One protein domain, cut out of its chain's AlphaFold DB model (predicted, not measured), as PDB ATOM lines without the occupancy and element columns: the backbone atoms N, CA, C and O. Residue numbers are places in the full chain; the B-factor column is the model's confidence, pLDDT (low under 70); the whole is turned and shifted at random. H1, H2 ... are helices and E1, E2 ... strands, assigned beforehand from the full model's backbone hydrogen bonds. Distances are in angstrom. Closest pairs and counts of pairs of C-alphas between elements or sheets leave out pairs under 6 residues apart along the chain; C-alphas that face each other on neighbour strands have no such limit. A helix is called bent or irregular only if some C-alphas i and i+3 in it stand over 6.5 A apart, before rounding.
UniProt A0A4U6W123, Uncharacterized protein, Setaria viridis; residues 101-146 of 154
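What this domain is: This is residues 101 to 146 of the 154 residues of an uncharacterized protein of Setaria viridis (UniProt A0A4U6W123). A twisted hairpin of two strands, E1 and E2, forms a narrow blade, and a single helix, H1, sticks out from it as a free arm, while a long unnamed stretch, residues 101 to 113, lies at the other end of the model. The helix does not fold back on the hairpin: residues 132 to 146, of which 132 to 142 belong to H1, stand free. The printed part has 46 residues with two named strands and one named helix, in the order E1, E2, H1; the sheet E1 - E2 is antiparallel, and the class is mixed, helices and strands, with 22 residues, under half, in named elements. The whole is loose, with a radius of gyration of the C-alphas of 12.9 A, and flat, spanning 37 by 29 by 10 A.

How they stand to each other: Strand E1, residues 114 to 119, and strand E2, residues 122 to 126, are antiparallel neighbours, with 150 degrees between their N-to-C directions. They form a hairpin, joined by a tight link of 2 residues. The C-alphas of Pro 115 and Leu 125 face each other at 4.5 A, as do those of Val 118 and Val 123, also at 4.5 A. N of Arg 116 and O of Leu 124 are within hydrogen-bond range at 2.8 A, and N of Leu 124 and O of Asp 117 likewise at 2.8 A. A tight link of 5 residues joins E2 to helix H1, residues 132 to 142. E1 and H1 are apart. In H1 every O i to N i+4 pair is within hydrogen-bond range.

Where its parts are: E1 begins at C-alpha 114, at (73.206, 70.763, 243.213), and measures 15.0 A from first to last C-alpha. E2 measures 13.2 A and ends at C-alpha 126, at (75.511, 66.192, 241.355). H1 has 11 residues, measures 14.9 A and is not bent; it ends at C-alpha 142, at (58.451, 52.995, 247.327).

The domain as a whole: The two C-alphas farthest apart are those of Phe 103 and Gly 144, at 37.7 A, and the first and last printed C-alphas, of Tyr 101 and Pro 146, are 31.0 A apart. Without the residues that stand free, the body has 31 residues and spans 29 by 21 by 9 A. The printed part has no cut, and neither link between named elements is long. The mean pLDDT of the printed part is 73.6; residues 130 to 146 are under 70, and H1 has a mean of 58.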
ATOM      1  N   TYR A 101      79.190  77.717 243.051       85.25
ATOM      2  CA  TYR A 101      79.921  76.682 242.317       85.25
ATOM      3  C   TYR A 101      80.239  77.079 240.867       85.25
ATOM      4  O   TYR A 101      80.357  76.219 239.995       85.25
ATOM      5  N   SER A 102      80.425  78.379 240.607       85.12
ATOM      6  CA  SER A 102      80.689  78.925 239.267       85.12
ATOM      7  C   SER A 102      81.973  78.385 238.622       85.12
ATOM      8  O   SER A 102      82.104  78.350 237.399       85.12
ATOM      9  N   PHE A 103      82.915  77.926 239.448       86.88
ATOM     10  CA  PHE A 103      84.170  77.311 239.023       86.88
ATOM     11  C   PHE A 103      84.005  75.885 238.471       86.88
ATOM     12  O   PHE A 103      84.955  75.330 237.914       86.88
ATOM     13  N   VAL A 104      82.842  75.256 238.653       87.00
ATOM     14  CA  VAL A 104      82.589  73.887 238.196       87.00
ATOM     15  C   VAL A 104      82.164  73.924 236.726       87.00
ATOM     16  O   VAL A 104      81.252  74.677 236.380       87.00
ATOM     17  N   PRO A 105      82.781  73.116 235.839       85.00
ATOM     18  CA  PRO A 105      82.384  73.058 234.437       85.00
ATOM     19  C   PRO A 105      80.899  72.742 234.285       85.00
ATOM     20  O   PRO A 105      80.330  72.020 235.104       85.00
ATOM     21  N   ALA A 106      80.279  73.239 233.214       81.62
ATOM     22  CA  ALA A 106      78.893  72.910 232.908       81.62
ATOM     23  C   ALA A 106      78.683  71.385 232.928       81.62
ATOM     24  O   ALA A 106      79.493  70.618 232.398       81.62
ATOM     25  N   GLY A 107      77.612  70.960 233.594       75.94
ATOM     26  CA  GLY A 107      77.268  69.554 233.706       75.94
ATOM     27  C   GLY A 107      76.880  68.945 232.359       75.94
ATOM     28  O   GLY A 107      76.617  69.635 231.376       75.94
ATOM     29  N   ARG A 108      76.813  67.611 232.322       80.00
ATOM     30  CA  ARG A 108      76.360  66.859 231.139       80.00
ATOM     31  C   ARG A 108      74.898  67.162 230.771       80.00
ATOM     32  O   ARG A 108      74.499  66.929 229.633       80.00
ATOM     33  N   TRP A 109      74.114  67.638 231.732       81.38
ATOM     34  CA  TRP A 109      72.688  67.917 231.600       81.38
ATOM     35  C   TRP A 109      72.419  69.415 231.748       81.38
ATOM     36  O   TRP A 109      73.237  70.146 232.302       81.38
ATOM     37  N   LEU A 110      71.252  69.865 231.280       75.69
ATOM     38  CA  LEU A 110      70.829  71.271 231.361       75.69
ATOM     39  C   LEU A 110      70.492  71.726 232.792       75.69
ATOM     40  O   LEU A 110      70.327  72.917 233.039       75.69
ATOM     41  N   THR A 111      70.397  70.791 233.737       77.38
ATOM     42  CA  THR A 111      70.139  71.076 235.149       77.38
ATOM     43  C   THR A 111      71.376  71.671 235.833       77.38
ATOM     44  O   THR A 111      72.478  71.136 235.646       77.38
ATOM     45  N   PRO A 112      71.213  72.696 236.687       78.94
ATOM     46  CA  PRO A 112      72.319  73.265 237.450       78.94
ATOM     47  C   PRO A 112      72.925  72.233 238.410       78.94
ATOM     48  O   PRO A 112      72.272  71.265 238.800       78.94
ATOM     49  N   TRP A 113      74.181  72.439 238.808       85.44
ATOM     50  CA  TRP A 113      74.805  71.641 239.864       85.44
ATOM     51  C   TRP A 113      74.076  71.841 241.188       85.44
ATOM     52  O   TRP A 113      73.728  72.964 241.546       85.44
ATOM     53  N   HIS A 114      73.873  70.750 241.919       84.31
ATOM     54  CA  HIS A 114      73.206  70.763 243.213       84.31
ATOM     55  C   HIS A 114      74.026  69.959 244.233       84.31
ATOM     56  O   HIS A 114      74.521  68.869 243.924       84.31
ATOM     57  N   PRO A 115      74.215  70.490 245.448       87.75
ATOM     58  CA  PRO A 115      74.862  69.787 246.549       87.75
ATOM     59  C   PRO A 115      74.101  68.528 246.962       87.75
ATOM     60  O   PRO A 115      72.917  68.576 247.278       87.75
ATOM     61  N   ARG A 116      74.811  67.398 246.990       86.25
ATOM     62  CA  ARG A 116      74.288  66.095 247.416       86.25
ATOM     63  C   ARG A 116      74.763  65.699 248.810       86.25
ATOM     64  O   ARG A 116      74.012  65.098 249.570       86.25
ATOM     65  N   ASP A 117      76.024  65.977 249.128       85.88
ATOM     66  CA  ASP A 117      76.636  65.590 250.403       85.88
ATOM     67  C   ASP A 117      77.734  66.584 250.802       85.88
ATOM     68  O   ASP A 117      78.378  67.191 249.945       85.88
ATOM     69  N   VAL A 118      77.975  66.731 252.105       84.38
ATOM     70  CA  VAL A 118      79.045  67.568 252.659       84.38
ATOM     71  C   VAL A 118      79.809  66.777 253.707       84.38
ATOM     72  O   VAL A 118      79.283  66.422 254.759       84.38
ATOM     73  N   ARG A 119      81.097  66.527 253.455       80.50
ATOM     74  CA  ARG A 119      81.960  65.786 254.382       80.50
ATOM     75  C   ARG A 119      83.329  66.421 254.488       80.50
ATOM     76  O   ARG A 119      84.004  66.632 253.485       80.50
ATOM     77  N   GLN A 120      83.779  66.643 255.724       75.81
ATOM     78  CA  GLN A 120      85.144  67.102 256.020       75.81
ATOM     79  C   GLN A 120      85.527  68.389 255.257       75.81
ATOM     80  O   GLN A 120      86.650  68.505 254.771       75.81
ATOM     81  N   GLY A 121      84.580  69.322 255.103       78.75
ATOM     82  CA  GLY A 121      84.792  70.572 254.362       78.75
ATOM     83  C   GLY A 121      84.787  70.432 252.835       78.75
ATOM     84  O   GLY A 121      85.178  71.365 252.146       78.75
ATOM     85  N   ARG A 122      84.364  69.285 252.291       84.62
ATOM     86  CA  ARG A 122      84.169  69.076 250.849       84.62
ATOM     87  C   ARG A 122      82.688  68.915 250.539       84.62
ATOM     88  O   ARG A 122      81.995  68.218 251.279       84.62
ATOM     89  N   VAL A 123      82.242  69.521 249.441       87.44
ATOM     90  CA  VAL A 123      80.874  69.401 248.918       87.44
ATOM     91  C   VAL A 123      80.890  68.475 247.705       87.44
ATOM     92  O   VAL A 123      81.673  68.675 246.777       87.44
ATOM     93  N   LEU A 124      80.043  67.449 247.723       89.06
ATOM     94  CA  LEU A 124      79.750  66.611 246.569       89.06
ATOM     95  C   LEU A 124      78.616  67.262 245.782       89.06
ATOM     96  O   LEU A 124      77.525  67.439 246.316       89.06
ATOM     97  N   LEU A 125      78.881  67.585 244.522       88.69
ATOM     98  CA  LEU A 125      77.891  68.127 243.602       88.69
ATOM     99  C   LEU A 125      77.419  67.038 242.648       88.69
ATOM    100  O   LEU A 125      78.212  66.224 242.172       88.69
ATOM    101  N   GLU A 126      76.130  67.055 242.348       87.56
ATOM    102  CA  GLU A 126      75.511  66.192 241.355       87.56
ATOM    103  C   GLU A 126      74.881  67.034 240.244       87.56
ATOM    104  O   GLU A 126      74.404  68.148 240.462       87.56
ATOM    105  N   CYS A 127      74.924  66.496 239.029       85.44
ATOM    106  CA  CYS A 127      74.177  66.983 237.882       85.44
ATOM    107  C   CYS A 127      73.425  65.769 237.333       85.44
ATOM    108  O   CYS A 127      74.037  64.840 236.796       85.44
ATOM    109  N   SER A 128      72.109  65.743 237.525       78.44
ATOM    110  CA  SER A 128      71.235  64.636 237.135       78.44
ATOM    111  C   SER A 128      70.273  65.083 236.036       78.44
ATOM    112  O   SER A 128      69.875  66.242 236.052       78.44
ATOM    113  N   PRO A 129      69.842  64.203 235.116       76.25
ATOM    114  CA  PRO A 129      68.852  64.584 234.117       76.25
ATOM    115  C   PRO A 129      67.578  65.109 234.790       76.25
ATOM    116  O   PRO A 129      67.226  64.702 235.899       76.25
ATOM    117  N   GLU A 130      66.906  66.037 234.120       67.31
ATOM    118  CA  GLU A 130      65.695  66.685 234.617       67.31
ATOM    119  C   GLU A 130      64.656  65.620 235.027       67.31
ATOM    120  O   GLU A 130      64.350  64.710 234.258       67.31
ATOM    121  N   GLY A 131      64.179  65.669 236.276       61.94
ATOM    122  CA  GLY A 131      63.246  64.677 236.833       61.94
ATOM    123  C   GLY A 131      63.874  63.443 237.504       61.94
ATOM    124  O   GLY A 131      63.152  62.674 238.133       61.94
ATOM    125  N   ALA A 132      65.198  63.255 237.480       59.31
ATOM    126  CA  ALA A 132      65.849  62.134 238.179       59.31
ATOM    127  C   ALA A 132      65.720  62.200 239.713       59.31
ATOM    128  O   ALA A 132      65.657  61.158 240.364       59.31
ATOM    129  N   GLY A 133      65.626  63.405 240.285       58.66
ATOM    130  CA  GLY A 133      65.331  63.594 241.708       58.66
ATOM    131  C   GLY A 133      63.955  63.049 242.104       58.66
ATOM    132  O   GLY A 133      63.826  62.463 243.175       58.66
ATOM    133  N   GLN A 134      62.964  63.145 241.206       57.06
ATOM    134  CA  GLN A 134      61.636  62.558 241.393       57.06
ATOM    135  C   GLN A 134      61.716  61.028 241.351       57.06
ATOM    136  O   GLN A 134      61.230  60.366 242.252       57.06
ATOM    137  N   ILE A 135      62.446  60.463 240.383       55.03
ATOM    138  CA  ILE A 135      62.634  59.008 240.250       55.03
ATOM    139  C   ILE A 135      63.374  58.421 241.466       55.03
ATOM    140  O   ILE A 135      63.060  57.323 241.918       55.03
ATOM    141  N   HIS A 136      64.354  59.144 242.014       57.88
ATOM    142  CA  HIS A 136      65.073  58.741 243.220       57.88
ATOM    143  C   HIS A 136      64.178  58.858 244.464       57.88
ATOM    144  O   HIS A 136      64.099  57.907 245.231       57.88
ATOM    145  N   GLN A 137      63.468  59.973 244.659       56.75
ATOM    146  CA  GLN A 137      62.549  60.145 245.790       56.75
ATOM    147  C   GLN A 137      61.421  59.102 245.761       56.75
ATOM    148  O   GLN A 137      61.218  58.412 246.756       56.75
ATOM    149  N   ASP A 138      60.795  58.890 244.603       57.03
ATOM    150  CA  ASP A 138      59.751  57.886 244.397       57.03
ATOM    151  C   ASP A 138      60.286  56.461 244.640       57.03
ATOM    152  O   ASP A 138      59.583  55.627 245.205       57.03
ATOM    153  N   TYR A 139      61.544  56.173 244.279       63.47
ATOM    154  CA  TYR A 139      62.199  54.897 244.590       63.47
ATOM    155  C   TYR A 139      62.425  54.707 246.100       63.47
ATOM    156  O   TYR A 139      62.129  53.632 246.617       63.47
ATOM    157  N   TYR A 140      62.913  55.726 246.821       58.00
ATOM    158  CA  TYR A 140      63.135  55.654 248.275       58.00
ATOM    159  C   TYR A 140      61.823  55.636 249.083       58.00
ATOM    160  O   TYR A 140      61.742  54.932 250.095       58.00
ATOM    161  N   ASP A 141      60.788  56.323 248.597       57.38
ATOM    162  CA  ASP A 141      59.433  56.281 249.149       57.38
ATOM    163  C   ASP A 141      58.757  54.923 248.865       57.38
ATOM    164  O   ASP A 141      58.106  54.364 249.750       57.38
ATOM    165  N   ALA A 142      58.980  54.318 247.687       60.91
ATOM    166  CA  ALA A 142      58.451  52.995 247.327       60.91
ATOM    167  C   ALA A 142      59.097  51.829 248.099       60.91
ATOM    168  O   ALA A 142      58.435  50.820 248.346       60.91
ATOM    169  N   ILE A 143      60.368  51.946 248.507       67.44
ATOM    170  CA  ILE A 143      61.063  50.934 249.333       67.44
ATOM    171  C   ILE A 143      60.898  51.157 250.846       67.44
ATOM    172  O   ILE A 143      61.498  50.435 251.642       67.44
ATOM    173  N   GLY A 144      60.067  52.120 251.260       48.84
ATOM    174  CA  GLY A 144      59.577  52.221 252.635       48.84
ATOM    175  C   GLY A 144      60.583  52.736 253.667       48.84
ATOM    176  O   GLY A 144      60.444  52.408 254.845       48.84
ATOM    177  N   PHE A 145      61.569  53.553 253.279       47.84
ATOM    178  CA  PHE A 145      62.305  54.363 254.254       47.84
ATOM    179  C   PHE A 145      61.546  55.676 254.458       47.84
ATOM    180  O   PHE A 145      61.637  56.550 253.600       47.84
ATOM    181  N   PRO A 146      60.797  55.859 255.564       44.25
ATOM    182  CA  PRO A 146      60.060  57.091 255.778       44.25
ATOM    183  C   PRO A 146      61.065  58.215 256.030       44.25
ATOM    184  O   PRO A 146      61.546  58.406 257.151       44.25
TER     185      PRO A 146